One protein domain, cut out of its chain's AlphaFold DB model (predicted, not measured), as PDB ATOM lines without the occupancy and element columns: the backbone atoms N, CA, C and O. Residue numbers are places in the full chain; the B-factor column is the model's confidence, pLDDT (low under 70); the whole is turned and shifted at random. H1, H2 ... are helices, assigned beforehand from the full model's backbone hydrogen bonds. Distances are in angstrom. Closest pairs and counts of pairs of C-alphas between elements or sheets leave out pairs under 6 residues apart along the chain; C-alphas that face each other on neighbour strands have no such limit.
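What this domain is: This is residues 24 to 161 of the 165 residues of an uncharacterized protein of Eikenella longinqua (UniProt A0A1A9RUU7). The longest helix, H3, folds back into H4 as a hairpin; H1 crosses both, and H6 packs on H4 and H1. H2 bridges H1 and H3 at one far end, and H5 packs across H4. The 138 printed residues, with six named helices, H1 to H6, and no named strand, are compact, with radius of gyration 16.6 A and spans of 54 by 29 by 24 A; the class is all helix.

Where its parts are: H3 (residues 67 to 95) is 41.6 A long, H1 (24 to 50) 38.8 A, H4 (98 to 118) 30.3 A, H6 (140 to 159) 29.1 A, H2 (54 to 64) 15.2 A and H5 (130 to 138) 12.6 A. C-alpha 24 is at (8.329, 7.740, -5.857), C-alpha 159 at (16.853, -12.160, -6.277).

How they stand to each other: H3, with residues 82 to 93 alone, touches H4 in a hairpin, opposite ways at a shallow tilt of 7 degrees; the closest C-alphas, Cys 92 and Cys 101, are 5.7 A apart. H4, the hub, touches H6 at a steep tilt of 47 degrees, closest C-alphas Ile 111 and Ala 154, 5.1 A. In each helix every O i to N i+4 pair is within hydrogen-bond range.

The domain as a whole: C-alphas 55 and 138 are farthest apart, 54.9 A. The printed part has no cut; H4 to H5 is a long link. Residues 157 to 161 have pLDDT under 70.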
ATOM      1  N   MET A  24       9.554   8.527  -5.709       92.25
ATOM      2  CA  MET A  24       8.329   7.740  -5.857       92.25
ATOM      3  C   MET A  24       7.974   7.575  -7.335       92.25
ATOM      4  O   MET A  24       7.729   6.456  -7.788       92.25
ATOM      5  N   GLU A  25       8.001   8.670  -8.097       93.88
ATOM      6  CA  GLU A  25       7.724   8.621  -9.531       93.88
ATOM      7  C   GLU A  25       8.803   7.829 -10.269       93.88
ATOM      8  O   GLU A  25       8.484   6.967 -11.085       93.88
ATOM      9  N   PHE A  26      10.077   8.038  -9.927       94.19
ATOM     10  CA  PHE A  26      11.171   7.257 -10.492       94.19
ATOM     11  C   PHE A  26      10.988   5.756 -10.239       94.19
ATOM     12  O   PHE A  26      11.051   4.959 -11.172       94.19
ATOM     13  N   THR A  27      10.694   5.365  -8.996       92.06
ATOM     14  CA  THR A  27      10.474   3.960  -8.618       92.06
ATOM     15  C   THR A  27       9.308   3.358  -9.394       92.06
ATOM     16  O   THR A  27       9.413   2.239  -9.897       92.06
ATOM     17  N   ARG A  28       8.216   4.111  -9.561       93.69
ATOM     18  CA  ARG A  28       7.069   3.685 -10.369       93.69
ATOM     19  C   ARG A  28       7.462   3.462 -11.829       93.69
ATOM     20  O   ARG A  28       7.119   2.428 -12.401       93.69
ATOM     21  N   GLN A  29       8.195   4.397 -12.432       95.00
ATOM     22  CA  GLN A  29       8.657   4.253 -13.813       95.00
ATOM     23  C   GLN A  29       9.642   3.086 -13.969       95.00
ATOM     24  O   GLN A  29       9.552   2.332 -14.936       95.00
ATOM     25  N   ALA A  30      10.520   2.870 -12.993       92.38
ATOM     26  CA  ALA A  30      11.443   1.746 -12.987       92.38
ATOM     27  C   ALA A  30      10.726   0.388 -12.888       92.38
ATOM     28  O   ALA A  30      11.118  -0.558 -13.570       92.38
ATOM     29  N   GLN A  31       9.643   0.287 -12.111       91.06
ATOM     30  CA  GLN A  31       8.805  -0.918 -12.064       91.06
ATOM     31  C   GLN A  31       8.110  -1.197 -13.402       91.06
ATOM     32  O   GLN A  31       8.107  -2.342 -13.852       91.06
ATOM     33  N   ILE A  32       7.574  -0.162 -14.063       93.19
ATOM     34  CA  ILE A  32       6.984  -0.286 -15.407       93.19
ATOM     35  C   ILE A  32       8.020  -0.842 -16.387       93.19
ATOM     36  O   ILE A  32       7.719  -1.753 -17.155       93.19
ATOM     37  N   VAL A  33       9.255  -0.340 -16.335       94.81
ATOM     38  CA  VAL A  33      10.326  -0.818 -17.214       94.81
ATOM     39  C   VAL A  33      10.758  -2.240 -16.881       94.81
ATOM     40  O   VAL A  33      10.928  -3.039 -17.797       94.81
ATOM     41  N   ALA A  34      10.889  -2.594 -15.603       91.25
ATOM     42  CA  ALA A  34      11.194  -3.967 -15.207       91.25
ATOM     43  C   ALA A  34      10.143  -4.954 -15.748       91.25
ATOM     44  O   ALA A  34      10.502  -5.985 -16.316       91.25
ATOM     45  N   GLN A  35       8.856  -4.608 -15.638       91.81
ATOM     46  CA  GLN A  35       7.760  -5.405 -16.195       91.81
ATOM     47  C   GLN A  35       7.804  -5.456 -17.723       91.81
ATOM     48  O   GLN A  35       7.655  -6.531 -18.300       91.81
ATOM     49  N   TYR A  36       8.048  -4.325 -18.389       94.38
ATOM     50  CA  TYR A  36       8.196  -4.277 -19.843       94.38
ATOM     51  C   TYR A  36       9.312  -5.215 -20.320       94.38
ATOM     52  O   TYR A  36       9.077  -6.041 -21.197       94.38
ATOM     53  N   LEU A  37      10.504  -5.133 -19.721       93.06
ATOM     54  CA  LEU A  37      11.655  -5.956 -20.100       93.06
ATOM     55  C   LEU A  37      11.392  -7.449 -19.864       93.06
ATOM     56  O   LEU A  37      11.730  -8.271 -20.719       93.06
ATOM     57  N   ALA A  38      10.752  -7.803 -18.744       90.88
ATOM     58  CA  ALA A  38      10.345  -9.179 -18.470       90.88
ATOM     59  C   ALA A  38       9.354  -9.688 -19.532       90.88
ATOM     60  O   ALA A  38       9.580 -10.740 -20.125       90.88
ATOM     61  N   ASN A  39       8.320  -8.901 -19.845       94.00
ATOM     62  CA  ASN A  39       7.314  -9.260 -20.842       94.00
ATOM     63  C   ASN A  39       7.909  -9.401 -22.247       94.00
ATOM     64  O   ASN A  39       7.603 -10.368 -22.933       94.00
ATOM     65  N   GLN A  40       8.785  -8.484 -22.676       94.19
ATOM     66  CA  GLN A  40       9.448  -8.594 -23.983       94.19
ATOM     67  C   GLN A  40      10.315  -9.848 -24.074       94.19
ATOM     68  O   GLN A  40      10.306 -10.530 -25.094       94.19
ATOM     69  N   THR A  41      11.016 -10.190 -22.990       93.25
ATOM     70  CA  THR A  41      11.799 -11.428 -22.934       93.25
ATOM     71  C   THR A  41      10.893 -12.650 -23.104       93.25
ATOM     72  O   THR A  41      11.155 -13.486 -23.965       93.25
ATOM     73  N   SER A  42       9.801 -12.739 -22.338       91.94
ATOM     74  CA  SER A  42       8.845 -13.850 -22.435       91.94
ATOM     75  C   SER A  42       8.179 -13.946 -23.809       91.94
ATOM     76  O   SER A  42       8.082 -15.043 -24.354       91.94
ATOM     77  N   ASN A  43       7.769 -12.815 -24.387       93.81
ATOM     78  CA  ASN A  43       7.137 -12.773 -25.704       93.81
ATOM     79  C   ASN A  43       8.097 -13.243 -26.797       93.81
ATOM     80  O   ASN A  43       7.723 -14.088 -27.597       93.81
ATOM     81  N   LEU A  44       9.350 -12.781 -26.793       93.38
ATOM     82  CA  LEU A  44      10.339 -13.213 -27.781       93.38
ATOM     83  C   LEU A  44      10.626 -14.716 -27.710       93.38
ATOM     84  O   LEU A  44      10.765 -15.358 -28.749       93.38
ATOM     85  N   VAL A  45      10.702 -15.288 -26.503       91.38
ATOM     86  CA  VAL A  45      10.865 -16.743 -26.338       91.38
ATOM     87  C   VAL A  45       9.651 -17.485 -26.898       91.38
ATOM     88  O   VAL A  45       9.815 -18.451 -27.642       91.38
ATOM     89  N   ALA A  46       8.441 -17.025 -26.571       91.31
ATOM     90  CA  ALA A  46       7.205 -17.631 -27.056       91.31
ATOM     91  C   ALA A  46       7.086 -17.539 -28.586       91.31
ATOM     92  O   ALA A  46       6.849 -18.556 -29.234       91.31
ATOM     93  N   ASP A  47       7.317 -16.362 -29.168       91.69
ATOM     94  CA  ASP A  47       7.243 -16.121 -30.611       91.69
ATOM     95  C   ASP A  47       8.249 -16.986 -31.375       91.69
ATOM     96  O   ASP A  47       7.902 -17.598 -32.386       91.69
ATOM     97  N   GLN A  48       9.488 -17.096 -30.876       89.06
ATOM     98  CA  GLN A  48      10.494 -17.972 -31.478       89.06
ATOM     99  C   GLN A  48      10.055 -19.437 -31.447       89.06
ATOM    100  O   GLN A  48      10.171 -20.118 -32.461       89.06
ATOM    101  N   PHE A  49       9.531 -19.921 -30.318       87.94
ATOM    102  CA  PHE A  49       9.104 -21.313 -30.184       87.94
ATOM    103  C   PHE A  49       7.866 -21.639 -31.038       87.94
ATOM    104  O   PHE A  49       7.805 -22.697 -31.667       87.94
ATOM    105  N   LEU A  50       6.890 -20.726 -31.093       91.44
ATOM    106  CA  LEU A  50       5.659 -20.880 -31.878       91.44
ATOM    107  C   LEU A  50       5.900 -20.802 -33.391       91.44
ATOM    108  O   LEU A  50       5.134 -21.381 -34.158       91.44
ATOM    109  N   ALA A  51       6.959 -20.118 -33.826       91.94
ATOM    110  CA  ALA A  51       7.347 -20.051 -35.231       91.94
ATOM    111  C   ALA A  51       8.071 -21.317 -35.738       91.94
ATOM    112  O   ALA A  51       8.272 -21.459 -36.945       91.94
ATOM    113  N   MET A  52       8.481 -22.226 -34.846       93.00
ATOM    114  CA  MET A  52       9.209 -23.446 -35.209       93.00
ATOM    115  C   MET A  52       8.276 -24.585 -35.639       93.00
ATOM    116  O   MET A  52       7.202 -24.785 -35.074       93.00
ATOM    117  N   THR A  53       8.727 -25.413 -36.585       95.00
ATOM    118  CA  THR A  53       8.108 -26.724 -36.843       95.00
ATOM    119  C   THR A  53       8.440 -27.726 -35.723       95.00
ATOM    120  O   THR A  53       9.425 -27.537 -35.003       95.00
ATOM    121  N   PRO A  54       7.705 -28.848 -35.586       93.69
ATOM    122  CA  PRO A  54       8.026 -29.883 -34.594       93.69
ATOM    123  C   PRO A  54       9.449 -30.459 -34.717       93.69
ATOM    124  O   PRO A  54      10.064 -30.859 -33.728       93.69
ATOM    125  N   GLU A  55      10.010 -30.533 -35.924       94.00
ATOM    126  CA  GLU A  55      11.400 -30.951 -36.156       94.00
ATOM    127  C   GLU A  55      12.389 -29.903 -35.638       94.00
ATOM    128  O   GLU A  55      13.385 -30.260 -35.009       94.00
ATOM    129  N   GLN A  56      12.101 -28.619 -35.866       91.88
ATOM    130  CA  GLN A  56      12.922 -27.511 -35.381       91.88
ATOM    131  C   GLN A  56      12.875 -27.393 -33.858       91.88
ATOM    132  O   GLN A  56      13.921 -27.170 -33.258       91.88
ATOM    133  N   GLN A  57      11.717 -27.615 -33.231       90.25
ATOM    134  CA  GLN A  57      11.593 -27.649 -31.769       90.25
ATOM    135  C   GLN A  57      12.450 -28.767 -31.167       90.25
ATOM    136  O   GLN A  57      13.230 -28.516 -30.258       90.25
ATOM    137  N   ARG A  58      12.414 -29.980 -31.737       90.19
ATOM    138  CA  ARG A  58      13.267 -31.095 -31.278       90.19
ATOM    139  C   ARG A  58      14.761 -30.802 -31.417       90.19
ATOM    140  O   ARG A  58      15.559 -31.210 -30.574       90.19
ATOM    141  N   GLU A  59      15.154 -30.124 -32.490       88.69
ATOM    142  CA  GLU A  59      16.535 -29.681 -32.683       88.69
ATOM    143  C   GLU A  59      16.910 -28.545 -31.720       88.69
ATOM    144  O   GLU A  59      18.020 -28.535 -31.193       88.69
ATOM    145  N   PHE A  60      15.990 -27.623 -31.440       87.62
ATOM    146  CA  PHE A  60      16.161 -26.577 -30.436       87.62
ATOM    147  C   PHE A  60      16.332 -27.176 -29.033       87.62
ATOM    148  O   PHE A  60      17.309 -26.854 -28.363       87.62
ATOM    149  N   ASP A  61      15.489 -28.130 -28.636       87.25
ATOM    150  CA  ASP A  61      15.601 -28.860 -27.367       87.25
ATOM    151  C   ASP A  61      16.949 -29.583 -27.246       87.25
ATOM    152  O   ASP A  61      17.603 -29.549 -26.202       87.25
ATOM    153  N   ARG A  62      17.423 -30.198 -28.340       86.69
ATOM    154  CA  ARG A  62      18.752 -30.821 -28.387       86.69
ATOM    155  C   ARG A  62      19.866 -29.789 -28.208       86.69
ATOM    156  O   ARG A  62      20.835 -30.068 -27.507       86.69
ATOM    157  N   ARG A  63      19.746 -28.608 -28.821       84.38
ATOM    158  CA  ARG A  63      20.718 -27.513 -28.668       84.38
ATOM    159  C   ARG A  63      20.704 -26.923 -27.266       84.38
ATOM    160  O   ARG A  63      21.771 -26.585 -26.775       84.38
ATOM    161  N   LEU A  64      19.549 -26.861 -26.603       83.62
ATOM    162  CA  LEU A  64      19.454 -26.403 -25.215       83.62
ATOM    163  C   LEU A  64      20.200 -27.315 -24.227       83.62
ATOM    164  O   LEU A  64      20.579 -26.865 -23.144       83.62
ATOM    165  N   ALA A  65      20.467 -28.572 -24.598       85.88
ATOM    166  CA  ALA A  65      21.325 -29.462 -23.817       85.88
ATOM    167  C   ALA A  65      22.818 -29.065 -23.872       85.88
ATOM    168  O   ALA A  65      23.591 -29.452 -22.992       85.88
ATOM    169  N   ASP A  66      23.235 -28.276 -24.870       91.50
ATOM    170  CA  ASP A  66      24.585 -27.721 -24.978       91.50
ATOM    171  C   ASP A  66      24.647 -26.336 -24.316       91.50
ATOM    172  O   ASP A  66      24.094 -25.347 -24.801       91.50
ATOM    173  N   LYS A  67      25.404 -26.245 -23.217       87.75
ATOM    174  CA  LYS A  67      25.573 -25.004 -22.444       87.75
ATOM    175  C   LYS A  67      26.088 -23.830 -23.280       87.75
ATOM    176  O   LYS A  67      25.711 -22.690 -23.014       87.75
ATOM    177  N   GLN A  68      26.958 -24.073 -24.261       88.19
ATOM    178  CA  GLN A  68      27.496 -23.011 -25.105       88.19
ATOM    179  C   GLN A  68      26.446 -22.505 -26.096       88.19
ATOM    180  O   GLN A  68      26.394 -21.302 -26.354       88.19
ATOM    181  N   GLN A  69      25.608 -23.393 -26.632       89.06
ATOM    182  CA  GLN A  69      24.512 -23.003 -27.521       89.06
ATOM    183  C   GLN A  69      23.434 -22.231 -26.759       89.06
ATOM    184  O   GLN A  69      23.026 -21.164 -27.217       89.06
ATOM    185  N   THR A  70      23.061 -22.691 -25.563       89.88
ATOM    186  CA  THR A  70      22.124 -21.975 -24.684       89.88
ATOM    187  C   THR A  70      22.632 -20.573 -24.360       89.88
ATOM    188  O   THR A  70      21.915 -19.598 -24.570       89.88
ATOM    189  N   ALA A  71      23.900 -20.429 -23.957       89.75
ATOM    190  CA  ALA A  71      24.471 -19.118 -23.646       89.75
ATOM    191  C   ALA A  71      24.482 -18.158 -24.853       89.75
ATOM    192  O   ALA A  71      24.258 -16.957 -24.686       89.75
ATOM    193  N   ARG A  72      24.729 -18.669 -26.070       91.06
ATOM    194  CA  ARG A  72      24.666 -17.869 -27.307       91.06
ATOM    195  C   ARG A  72      23.243 -17.415 -27.605       91.06
ATOM    196  O   ARG A  72      23.033 -16.227 -27.829       91.06
ATOM    197  N   TRP A  73      22.283 -18.333 -27.554       91.19
ATOM    198  CA  TRP A  73      20.875 -18.023 -27.789       91.19
ATOM    199  C   TRP A  73      20.338 -17.003 -26.776       91.19
ATOM    200  O   TRP A  73      19.728 -16.008 -27.159       91.19
ATOM    201  N   GLU A  74      20.636 -17.178 -25.486       91.81
ATOM    202  CA  GLU A  74      20.241 -16.209 -24.466       91.81
ATOM    203  C   GLU A  74      20.883 -14.833 -24.690       91.81
ATOM    204  O   GLU A  74      20.252 -13.804 -24.442       91.81
ATOM    205  N   SER A  75      22.137 -14.793 -25.157       93.12
ATOM    206  CA  SER A  75      22.786 -13.536 -25.526       93.12
ATOM    207  C   SER A  75      22.035 -12.877 -26.678       93.12
ATOM    208  O   SER A  75      21.639 -11.717 -26.577       93.12
ATOM    209  N   GLU A  76      21.737 -13.606 -27.752       93.62
ATOM    210  CA  GLU A  76      20.951 -13.089 -28.877       93.62
ATOM    211  C   GLU A  76      19.585 -12.548 -28.437       93.62
ATOM    212  O   GLU A  76      19.196 -11.457 -28.867       93.62
ATOM    213  N   LEU A  77      18.898 -13.261 -27.539       93.50
ATOM    214  CA  LEU A  77      17.631 -12.842 -26.944       93.50
ATOM    215  C   LEU A  77      17.778 -11.518 -26.182       93.50
ATOM    216  O   LEU A  77      17.033 -10.573 -26.448       93.50
ATOM    217  N   ARG A  78      18.779 -11.399 -25.297       94.00
ATOM    218  CA  ARG A  78      19.081 -10.143 -24.585       94.00
ATOM    219  C   ARG A  78      19.330  -8.994 -25.563       94.00
ATOM    220  O   ARG A  78      18.792  -7.902 -25.381       94.00
ATOM    221  N   GLY A  79      20.059  -9.252 -26.646       93.88
ATOM    222  CA  GLY A  79      20.324  -8.269 -27.696       93.88
ATOM    223  C   GLY A  79      19.059  -7.798 -28.418       93.88
ATOM    224  O   GLY A  79      18.937  -6.614 -28.740       93.88
ATOM    225  N   GLN A  80      18.103  -8.698 -28.663       95.19
ATOM    226  CA  GLN A  80      16.799  -8.356 -29.242       95.19
ATOM    227  C   GLN A  80      15.962  -7.499 -28.284       95.19
ATOM    228  O   GLN A  80      15.470  -6.447 -28.701       95.19
ATOM    229  N   VAL A  81      15.882  -7.884 -27.005       95.06
ATOM    230  CA  VAL A  81      15.173  -7.117 -25.964       95.06
ATOM    231  C   VAL A  81      15.733  -5.699 -25.852       95.06
ATOM    232  O   VAL A  81      14.964  -4.738 -25.839       95.06
ATOM    233  N   MET A  82      17.063  -5.540 -25.840       94.44
ATOM    234  CA  MET A  82      17.691  -4.213 -25.791       94.44
ATOM    235  C   MET A  82      17.267  -3.339 -26.976       94.44
ATOM    236  O   MET A  82      16.876  -2.189 -26.784       94.44
ATOM    237  N   ARG A  83      17.282  -3.879 -28.202       94.38
ATOM    238  CA  ARG A  83      16.867  -3.126 -29.400       94.38
ATOM    239  C   ARG A  83      15.395  -2.722 -29.353       94.38
ATOM    240  O   ARG A  83      15.064  -1.588 -29.694       94.38
ATOM    241  N   GLN A  84      14.516  -3.620 -28.911       95.75
ATOM    242  CA  GLN A  84      13.097  -3.304 -28.726       95.75
ATOM    243  C   GLN A  84      12.893  -2.223 -27.662       95.75
ATOM    244  O   GLN A  84      12.054  -1.339 -27.830       95.75
ATOM    245  N   PHE A  85      13.677  -2.253 -26.581       96.50
ATOM    246  CA  PHE A  85      13.626  -1.230 -25.543       96.50
ATOM    247  C   PHE A  85      14.001   0.161 -26.075       96.50
ATOM    248  O   PHE A  85      13.349   1.142 -25.723       96.50
ATOM    249  N   THR A  86      14.971   0.264 -26.985       94.88
ATOM    250  CA  THR A  86      15.295   1.539 -27.648       94.88
ATOM    251  C   THR A  86      14.107   2.103 -28.425       94.88
ATOM    252  O   THR A  86      13.813   3.292 -28.311       94.88
ATOM    253  N   GLY A  87      13.391   1.256 -29.173       96.00
ATOM    254  CA  GLY A  87      12.162   1.658 -29.868       96.00
ATOM    255  C   GLY A  87      11.070   2.122 -28.899       96.00
ATOM    256  O   GLY A  87      10.443   3.155 -29.117       96.00
ATOM    257  N   TYR A  88      10.908   1.413 -27.780       96.50
ATOM    258  CA  TYR A  88       9.981   1.791 -26.712       96.50
ATOM    259  C   TYR A  88      10.303   3.157 -26.091       96.50
ATOM    260  O   TYR A  88       9.399   3.968 -25.894       96.50
ATOM    261  N   ILE A  89      11.578   3.453 -25.816       97.88
ATOM    262  CA  ILE A  89      11.980   4.764 -25.287       97.88
ATOM    263  C   ILE A  89      11.769   5.876 -26.315       97.88
ATOM    264  O   ILE A  89      11.249   6.934 -25.956       97.88
ATOM    265  N   ALA A  90      12.111   5.645 -27.585       96.31
ATOM    266  CA  ALA A  90      11.863   6.619 -28.644       96.31
ATOM    267  C   ALA A  90      10.366   6.966 -28.738       96.31
ATOM    268  O   ALA A  90      10.008   8.143 -28.727       96.31
ATOM    269  N   GLN A  91       9.494   5.953 -28.722       96.62
ATOM    270  CA  GLN A  91       8.045   6.150 -28.719       96.62
ATOM    271  C   GLN A  91       7.557   6.856 -27.448       96.62
ATOM    272  O   GLN A  91       6.717   7.751 -27.521       96.62
ATOM    273  N   CYS A  92       8.121   6.520 -26.281       97.25
ATOM    274  CA  CYS A  92       7.785   7.190 -25.027       97.25
ATOM    275  C   CYS A  92       7.937   8.707 -25.157       97.25
ATOM    276  O   CYS A  92       7.015   9.434 -24.794       97.25
ATOM    277  N   TYR A  93       9.063   9.178 -25.701       96.50
ATOM    278  CA  TYR A  93       9.340  10.608 -25.853       96.50
ATOM    279  C   TYR A  93       8.418  11.327 -26.845       96.50
ATOM    280  O   TYR A  93       8.296  12.548 -26.770       96.50
ATOM    281  N   VAL A  94       7.767  10.593 -27.750       95.50
ATOM    282  CA  VAL A  94       6.734  11.136 -28.644       95.50
ATOM    283  C   VAL A  94       5.397  11.281 -27.911       95.50
ATOM    284  O   VAL A  94       4.686  12.262 -28.109       95.50
ATOM    285  N   GLU A  95       5.051  10.317 -27.060       93.25
ATOM    286  CA  GLU A  95       3.696  10.173 -26.508       93.25
ATOM    287  C   GLU A  95       3.526  10.687 -25.071       93.25
ATOM    288  O   GLU A  95       2.405  10.888 -24.608       93.25
ATOM    289  N   ASN A  96       4.617  10.851 -24.325       91.81
ATOM    290  CA  ASN A  96       4.583  11.084 -22.883       91.81
ATOM    291  C   ASN A  96       5.430  12.296 -22.475       91.81
ATOM    292  O   ASN A  96       6.205  12.860 -23.244       91.81
ATOM    293  N   LYS A  97       5.310  12.684 -21.200       89.62
ATOM    294  CA  LYS A  97       6.163  13.717 -20.598       89.62
ATOM    295  C   LYS A  97       7.629  13.271 -20.592       89.62
ATOM    296  O   LYS A  97       7.938  12.166 -20.142       89.62
ATOM    297  N   ALA A  98       8.523  14.173 -20.995       89.81
ATOM    298  CA  ALA A  98       9.957  13.909 -21.123       89.81
ATOM    299  C   ALA A  98      10.612  13.387 -19.829       89.81
ATOM    300  O   ALA A  98      11.467  12.503 -19.892       89.81
ATOM    301  N   ASP A  99      10.191  13.875 -18.659       87.50
ATOM    302  CA  ASP A  99      10.744  13.424 -17.372       87.50
ATOM    303  C   ASP A  99      10.427  11.946 -17.099       87.50
ATOM    304  O   ASP A  99      11.295  11.192 -16.663       87.50
ATOM    305  N   LEU A 100       9.216  11.487 -17.444       93.62
ATOM    306  CA  LEU A 100       8.829  10.084 -17.269       93.62
ATOM    307  C   LEU A 100       9.664   9.165 -18.163       93.62
ATOM    308  O   LEU A 100      10.123   8.117 -17.716       93.62
ATOM    309  N   CYS A 101       9.892   9.564 -19.414       96.50
ATOM    310  CA  CYS A 101      10.694   8.785 -20.357       96.50
ATOM    311  C   CYS A 101      12.172   8.764 -19.983       96.50
ATOM    312  O   CYS A 101      12.802   7.717 -20.086       96.50
ATOM    313  N   THR A 102      12.691   9.872 -19.451       96.50
ATOM    314  CA  THR A 102      14.039   9.940 -18.873       96.50
ATOM    315  C   THR A 102      14.192   8.928 -17.739       96.50
ATOM    316  O   THR A 102      15.159   8.168 -17.711       96.50
ATOM    317  N   TYR A 103      13.223   8.868 -16.820       96.06
ATOM    318  CA  TYR A 103      13.260   7.918 -15.706       96.06
ATOM    319  C   TYR A 103      13.203   6.470 -16.188       96.06
ATOM    320  O   TYR A 103      13.969   5.634 -15.707       96.06
ATOM    321  N   ARG A 104      12.346   6.179 -17.174       96.25
ATOM    322  CA  ARG A 104      12.268   4.854 -17.801       96.25
ATOM    323  C   ARG A 104      13.583   4.459 -18.468       96.25
ATOM    324  O   ARG A 104      14.047   3.342 -18.263       96.25
ATOM    325  N   ASP A 105      14.183   5.359 -19.238       97.50
ATOM    326  CA  ASP A 105      15.422   5.100 -19.972       97.50
ATOM    327  C   ASP A 105      16.593   4.822 -19.014       97.50
ATOM    328  O   ASP A 105      17.266   3.799 -19.132       97.50
ATOM    329  N   ILE A 106      16.762   5.647 -17.969       96.19
ATOM    330  CA  ILE A 106      17.758   5.416 -16.906       96.19
ATOM    331  C   ILE A 106      17.525   4.062 -16.219       96.19
ATOM    332  O   ILE A 106      18.457   3.262 -16.089       96.19
ATOM    333  N   ALA A 107      16.284   3.777 -15.812       94.81
ATOM    334  CA  ALA A 107      15.954   2.529 -15.135       94.81
ATOM    335  C   ALA A 107      16.236   1.301 -16.014       94.81
ATOM    336  O   ALA A 107      16.888   0.352 -15.573       94.81
ATOM    337  N   GLY A 108      15.798   1.326 -17.275       94.50
ATOM    338  CA  GLY A 108      16.033   0.237 -18.221       94.50
ATOM    339  C   GLY A 108      17.511   0.008 -18.478       94.50
ATOM    340  O   GLY A 108      17.972  -1.132 -18.419       94.50
ATOM    341  N   GLN A 109      18.280   1.081 -18.656       93.94
ATOM    342  CA  GLN A 109      19.724   0.999 -18.844       93.94
ATOM    343  C   GLN A 109      20.422   0.309 -17.668       93.94
ATOM    344  O   GLN A 109      21.293  -0.540 -17.872       93.94
ATOM    345  N   GLY A 110      20.053   0.652 -16.430       92.06
ATOM    346  CA  GLY A 110      20.654   0.039 -15.246       92.06
ATOM    347  C   GLY A 110      20.240  -1.423 -15.057       92.06
ATOM    348  O   GLY A 110      21.091  -2.252 -14.724       92.06
ATOM    349  N   ILE A 111      18.981  -1.768 -15.344       91.12
ATOM    350  CA  ILE A 111      18.501  -3.159 -15.317       91.12
ATOM    351  C   ILE A 111      19.248  -4.001 -16.360       91.12
ATOM    352  O   ILE A 111      19.833  -5.026 -16.012       91.12
ATOM    353  N   MET A 112      19.300  -3.554 -17.617       91.81
ATOM    354  CA  MET A 112      19.985  -4.277 -18.696       91.81
ATOM    355  C   MET A 112      21.482  -4.428 -18.408       91.81
ATOM    356  O   MET A 112      22.029  -5.518 -18.565       91.81
ATOM    357  N   ARG A 113      22.142  -3.383 -17.883       92.50
ATOM    358  CA  ARG A 113      23.546  -3.461 -17.443       92.50
ATOM    359  C   ARG A 113      23.751  -4.558 -16.404       92.50
ATOM    360  O   ARG A 113      24.725  -5.305 -16.488       92.50
ATOM    361  N   LYS A 114      22.855  -4.646 -15.418       89.69
ATOM    362  CA  LYS A 114      22.941  -5.658 -14.363       89.69
ATOM    363  C   LYS A 114      22.782  -7.065 -14.931       89.69
ATOM    364  O   LYS A 114      23.597  -7.922 -14.597       89.69
ATOM    365  N   VAL A 115      21.795  -7.274 -15.802       88.69
ATOM    366  CA  VAL A 115      21.535  -8.565 -16.460       88.69
ATOM    367  C   VAL A 115      22.743  -9.017 -17.284       88.69
ATOM    368  O   VAL A 115      23.205 -10.144 -17.115       88.69
ATOM    369  N   LEU A 116      23.312  -8.134 -18.112       90.94
ATOM    370  CA  LEU A 116      24.509  -8.447 -18.898       90.94
ATOM    371  C   LEU A 116      25.705  -8.791 -18.002       90.94
ATOM    372  O   LEU A 116      26.375  -9.797 -18.219       90.94
ATOM    373  N   GLY A 117      25.932  -8.003 -16.946       90.50
ATOM    374  CA  GLY A 117      27.007  -8.260 -15.988       90.50
ATOM    375  C   GLY A 117      26.859  -9.598 -15.257       90.50
ATOM    376  O   GLY A 117      27.850 -10.290 -15.047       90.50
ATOM    377  N   GLN A 118      25.633  -9.994 -14.900       88.00
ATOM    378  CA  GLN A 118      25.359 -11.285 -14.255       88.00
ATOM    379  C   GLN A 118      25.570 -12.472 -15.191       88.00
ATOM    380  O   GLN A 118      26.073 -13.504 -14.757       88.00
ATOM    381  N   ALA A 119      25.223 -12.314 -16.466       87.00
ATOM    382  CA  ALA A 119      25.430 -13.335 -17.485       87.00
ATOM    383  C   ALA A 119      26.876 -13.378 -18.025       87.00
ATOM    384  O   ALA A 119      27.173 -14.210 -18.879       87.00
ATOM    385  N   ASN A 120      27.769 -12.485 -17.561       89.38
ATOM    386  CA  ASN A 120      29.085 -12.238 -18.168       89.38
ATOM    387  C   ASN A 120      28.985 -12.016 -19.693       89.38
ATOM    388  O   ASN A 120      29.834 -12.448 -20.478       89.38
ATOM    389  N   ASP A 121      27.900 -11.369 -20.110       90.75
ATOM    390  CA  ASP A 121      27.575 -11.131 -21.504       90.75
ATOM    391  C   ASP A 121      28.269  -9.849 -21.979       90.75
ATOM    392  O   ASP A 121      28.139  -8.785 -21.370       90.75
ATOM    393  N   ARG A 122      29.037  -9.957 -23.068       89.75
ATOM    394  CA  ARG A 122      29.843  -8.859 -23.626       89.75
ATOM    395  C   ARG A 122      29.079  -7.982 -24.611       89.75
ATOM    396  O   ARG A 122      29.695  -7.130 -25.253       89.75
ATOM    397  N   GLN A 123      27.775  -8.189 -24.773       88.69
ATOM    398  CA  GLN A 123      26.972  -7.301 -25.597       88.69
ATOM    399  C   GLN A 123      27.105  -5.845 -25.152       88.69
ATOM    400  O   GLN A 123      27.113  -5.512 -23.966       88.69
ATOM    401  N   GLN A 124      27.207  -4.966 -26.142       89.88
ATOM    402  CA  GLN A 124      27.276  -3.542 -25.895       89.88
ATOM    403  C   GLN A 124      25.905  -3.034 -25.445       89.88
ATOM    404  O   GLN A 124      24.899  -3.245 -26.123       89.88
ATOM    405  N   LEU A 125      25.880  -2.320 -24.320       89.25
ATOM    406  CA  LEU A 125      24.712  -1.545 -23.915       89.25
ATOM    407  C   LEU A 125      24.403  -0.489 -24.970       89.25
ATOM    408  O   LEU A 125      25.280   0.293 -25.350       89.25
ATOM    409  N   ILE A 126      23.146  -0.437 -25.396       88.69
ATOM    410  CA  ILE A 126      22.689   0.599 -26.316       88.69
ATOM    411  C   ILE A 126      22.778   1.960 -25.603       88.69
ATOM    412  O   ILE A 126      22.497   2.032 -24.404       88.69
ATOM    413  N   PRO A 127      23.216   3.037 -26.278       92.44
ATOM    414  CA  PRO A 127      23.259   4.360 -25.670       92.44
ATOM    415  C   PRO A 127      21.878   4.836 -25.208       92.44
ATOM    416  O   PRO A 127      20.871   4.555 -25.854       92.44
ATOM    417  N   LEU A 128      21.858   5.620 -24.125       96.44
ATOM    418  CA  LEU A 128      20.662   6.335 -23.671       96.44
ATOM    419  C   LEU A 128      20.122   7.245 -24.777       96.44
ATOM    420  O   LEU A 128      20.890   7.758 -25.597       96.44
ATOM    421  N   HIS A 129      18.826   7.529 -24.753       97.19
ATOM    422  CA  HIS A 129      18.216   8.490 -25.661       97.19
ATOM    423  C   HIS A 129      18.818   9.897 -25.481       97.19
ATOM    424  O   HIS A 129      19.185  10.304 -24.376       97.19
ATOM    425  N   GLN A 130      18.900  10.682 -26.562       96.31
ATOM    426  CA  GLN A 130      19.550  12.002 -26.554       96.31
ATOM    427  C   GLN A 130      18.942  12.962 -25.516       96.31
ATOM    428  O   GLN A 130      19.658  13.738 -24.876       96.31
ATOM    429  N   GLN A 131      17.621  12.899 -25.322       96.19
ATOM    430  CA  GLN A 131      16.942  13.718 -24.317       96.19
ATOM    431  C   GLN A 131      17.340  13.313 -22.891       96.19
ATOM    432  O   GLN A 131      17.638  14.196 -22.088       96.19
ATOM    433  N   THR A 132      17.457  12.012 -22.606       97.56
ATOM    434  CA  THR A 132      17.973  11.492 -21.330       97.56
ATOM    435  C   THR A 132      19.402  11.957 -21.083       97.56
ATOM    436  O   THR A 132      19.705  12.467 -20.008       97.56
ATOM    437  N   GLN A 133      20.283  11.847 -22.083       96.75
ATOM    438  CA  GLN A 133      21.674  12.304 -21.969       96.75
ATOM    439  C   GLN A 133      21.743  13.801 -21.632       96.75
ATOM    440  O   GLN A 133      22.470  14.215 -20.728       96.75
ATOM    441  N   SER A 134      20.927  14.606 -22.315       96.12
ATOM    442  CA  SER A 134      20.836  16.049 -22.078       96.12
ATOM    443  C   SER A 134      20.274  16.369 -20.690       96.12
ATOM    444  O   SER A 134      20.708  17.327 -20.054       96.12
ATOM    445  N   TRP A 135      19.312  15.579 -20.208       95.44
ATOM    446  CA  TRP A 135      18.760  15.721 -18.864       95.44
ATOM    447  C   TRP A 135      19.796  15.373 -17.792       95.44
ATOM    448  O   TRP A 135      19.939  16.139 -16.846       95.44
ATOM    449  N   ILE A 136      20.567  14.293 -17.964       95.06
ATOM    450  CA  ILE A 136      21.643  13.900 -17.038       95.06
ATOM    451  C   ILE A 136      22.687  15.012 -16.932       95.06
ATOM    452  O   ILE A 136      23.102  15.357 -15.828       95.06
ATOM    453  N   ALA A 137      23.075  15.607 -18.064       94.88
ATOM    454  CA  ALA A 137      24.039  16.704 -18.088       94.88
ATOM    455  C   ALA A 137      23.557  17.938 -17.305       94.88
ATOM    456  O   ALA A 137      24.369  18.637 -16.704       94.88
ATOM    457  N   ARG A 138      22.243  18.201 -17.295       94.00
ATOM    458  CA  ARG A 138      21.643  19.323 -16.554       94.00
ATOM    459  C   ARG A 138      21.314  18.995 -15.097       94.00
ATOM    460  O   ARG A 138      21.271  19.912 -14.287       94.00
ATOM    461  N   ASN A 139      21.092  17.724 -14.763       92.75
ATOM    462  CA  ASN A 139      20.615  17.283 -13.449       92.75
ATOM    463  C   ASN A 139      21.529  16.200 -12.836       92.75
ATOM    464  O   ASN A 139      21.062  15.097 -12.535       92.75
ATOM    465  N   PRO A 140      22.834  16.465 -12.636       91.69
ATOM    466  CA  PRO A 140      23.798  15.436 -12.236       91.69
ATOM    467  C   PRO A 140      23.471  14.783 -10.882       91.69
ATOM    468  O   PRO A 140      23.588  13.565 -10.751       91.69
ATOM    469  N   SER A 141      23.006  15.556  -9.894       91.56
ATOM    470  CA  SER A 141      22.633  15.035  -8.569       91.56
ATOM    471  C   SER A 141      21.422  14.098  -8.637       91.56
ATOM    472  O   SER A 141      21.462  12.997  -8.089       91.56
ATOM    473  N   GLN A 142      20.376  14.486  -9.374       92.88
ATOM    474  CA  GLN A 142      19.181  13.655  -9.569       92.88
ATOM    475  C   GLN A 142      19.500  12.398 -10.381       92.88
ATOM    476  O   GLN A 142      18.982  11.321 -10.092       92.88
ATOM    477  N   ALA A 143      20.379  12.509 -11.379       92.50
ATOM    478  CA  ALA A 143      20.845  11.361 -12.142       92.50
ATOM    479  C   ALA A 143      21.590  10.360 -11.249       92.50
ATOM    480  O   ALA A 143      21.336   9.161 -11.337       92.50
ATOM    481  N   ALA A 144      22.474  10.829 -10.361       91.75
ATOM    482  CA  ALA A 144      23.171   9.962  -9.411       91.75
ATOM    483  C   ALA A 144      22.190   9.215  -8.490       91.75
ATOM    484  O   ALA A 144      22.312   8.003  -8.310       91.75
ATOM    485  N   GLU A 145      21.180   9.915  -7.972       92.31
ATOM    486  CA  GLU A 145      20.108   9.329  -7.161       92.31
ATOM    487  C   GLU A 145      19.298   8.278  -7.949       92.31
ATOM    488  O   GLU A 145      19.063   7.169  -7.464       92.31
ATOM    489  N   ALA A 146      18.952   8.573  -9.204       92.69
ATOM    490  CA  ALA A 146      18.242   7.652 -10.091       92.69
ATOM    491  C   ALA A 146      19.039   6.361 -10.356       92.69
ATOM    492  O   ALA A 146      18.482   5.258 -10.317       92.69
ATOM    493  N   TRP A 147      20.356   6.466 -10.571       92.12
ATOM    494  CA  TRP A 147      21.225   5.297 -10.741       92.12
ATOM    495  C   TRP A 147      21.282   4.430  -9.480       92.12
ATOM    496  O   TRP A 147      21.183   3.208  -9.588       92.12
ATOM    497  N   GLN A 148      21.364   5.036  -8.292       89.44
ATOM    498  CA  GLN A 148      21.360   4.300  -7.020       89.44
ATOM    499  C   GLN A 148      20.060   3.512  -6.813       89.44
ATOM    500  O   GLN A 148      20.098   2.328  -6.467       89.44
ATOM    501  N   ILE A 149      18.906   4.136  -7.073       88.12
ATOM    502  CA  ILE A 149      17.605   3.458  -6.967       88.12
ATOM    503  C   ILE A 149      17.509   2.326  -7.995       88.12
ATOM    504  O   ILE A 149      17.077   1.221  -7.666       88.12
ATOM    505  N   THR A 150      17.965   2.565  -9.227       88.81
ATOM    506  CA  THR A 150      17.963   1.543 -10.283       88.81
ATOM    507  C   THR A 150      18.792   0.326  -9.895       88.81
ATOM    508  O   THR A 150      18.352  -0.805 -10.096       88.81
ATOM    509  N   GLU A 151      19.972   0.523  -9.302       84.56
ATOM    510  CA  GLU A 151      20.783  -0.592  -8.815       84.56
ATOM    511  C   GLU A 151      20.057  -1.423  -7.758       84.56
ATOM    512  O   GLU A 151      20.144  -2.654  -7.783       84.56
ATOM    513  N   TRP A 152      19.341  -0.777  -6.836       83.25
ATOM    514  CA  TRP A 152      18.557  -1.475  -5.821       83.25
ATOM    515  C   TRP A 152      17.420  -2.294  -6.448       83.25
ATOM    516  O   TRP A 152      17.290  -3.484  -6.155       83.25
ATOM    517  N   ILE A 153      16.666  -1.709  -7.384       81.38
ATOM    518  CA  ILE A 153      15.589  -2.402  -8.111       81.38
ATOM    519  C   ILE A 153      16.141  -3.587  -8.914       81.38
ATOM    520  O   ILE A 153      15.595  -4.689  -8.853       81.38
ATOM    521  N   ALA A 154      17.256  -3.400  -9.622       79.38
ATOM    522  CA  ALA A 154      17.882  -4.458 -10.409       79.38
ATOM    523  C   ALA A 154      18.380  -5.621  -9.529       79.38
ATOM    524  O   ALA A 154      18.308  -6.781  -9.933       79.38
ATOM    525  N   ARG A 155      18.847  -5.341  -8.301       76.88
ATOM    526  CA  ARG A 155      19.189  -6.388  -7.321       76.88
ATOM    527  C   ARG A 155      17.954  -7.179  -6.889       76.88
ATOM    528  O   ARG A 155      18.036  -8.401  -6.817       76.88
ATOM    529  N   LEU A 156      16.823  -6.519  -6.643       72.00
ATOM    530  CA  LEU A 156      15.577  -7.206  -6.287       72.00
ATOM    531  C   LEU A 156      15.068  -8.108  -7.415       72.00
ATOM    532  O   LEU A 156      14.730  -9.262  -7.158       72.00
ATOM    533  N   ALA A 157      15.083  -7.617  -8.657       66.25
ATOM    534  CA  ALA A 157      14.689  -8.403  -9.827       66.25
ATOM    535  C   ALA A 157      15.578  -9.648 -10.024       66.25
ATOM    536  O   ALA A 157      15.094 -10.716 -10.402       66.25
ATOM    537  N   ALA A 158      16.870  -9.549  -9.703       59.59
ATOM    538  CA  ALA A 158      17.779 -10.691  -9.733       59.59
ATOM    539  C   ALA A 158      17.520 -11.714  -8.611       59.59
ATOM    540  O   ALA A 158      17.649 -12.916  -8.835       59.59
ATOM    541  N   LEU A 159      17.142 -11.267  -7.407       48.94
ATOM    542  CA  LEU A 159      16.853 -12.160  -6.277       48.94
ATOM    543  C   LEU A 159      15.611 -13.028  -6.521       48.94
ATOM    544  O   LEU A 159      15.582 -14.177  -6.081       48.94
ATOM    545  N   SER A 160      14.620 -12.538  -7.273       46.78
ATOM    546  CA  SER A 160      13.468 -13.351  -7.690       46.78
ATOM    547  C   SER A 160      13.822 -14.502  -8.640       46.78
ATOM    548  O   SER A 160      13.080 -15.477  -8.684       46.78
ATOM    549  N   GLY A 161      14.956 -14.433  -9.349       40.97
ATOM    550  CA  GLY A 161      15.466 -15.519 -10.198       40.97
ATOM    551  C   GLY A 161      16.372 -16.524  -9.471       40.97
ATOM    552  O   GLY A 161      16.676 -17.575 -10.019       40.97
TER     553      GLY A 161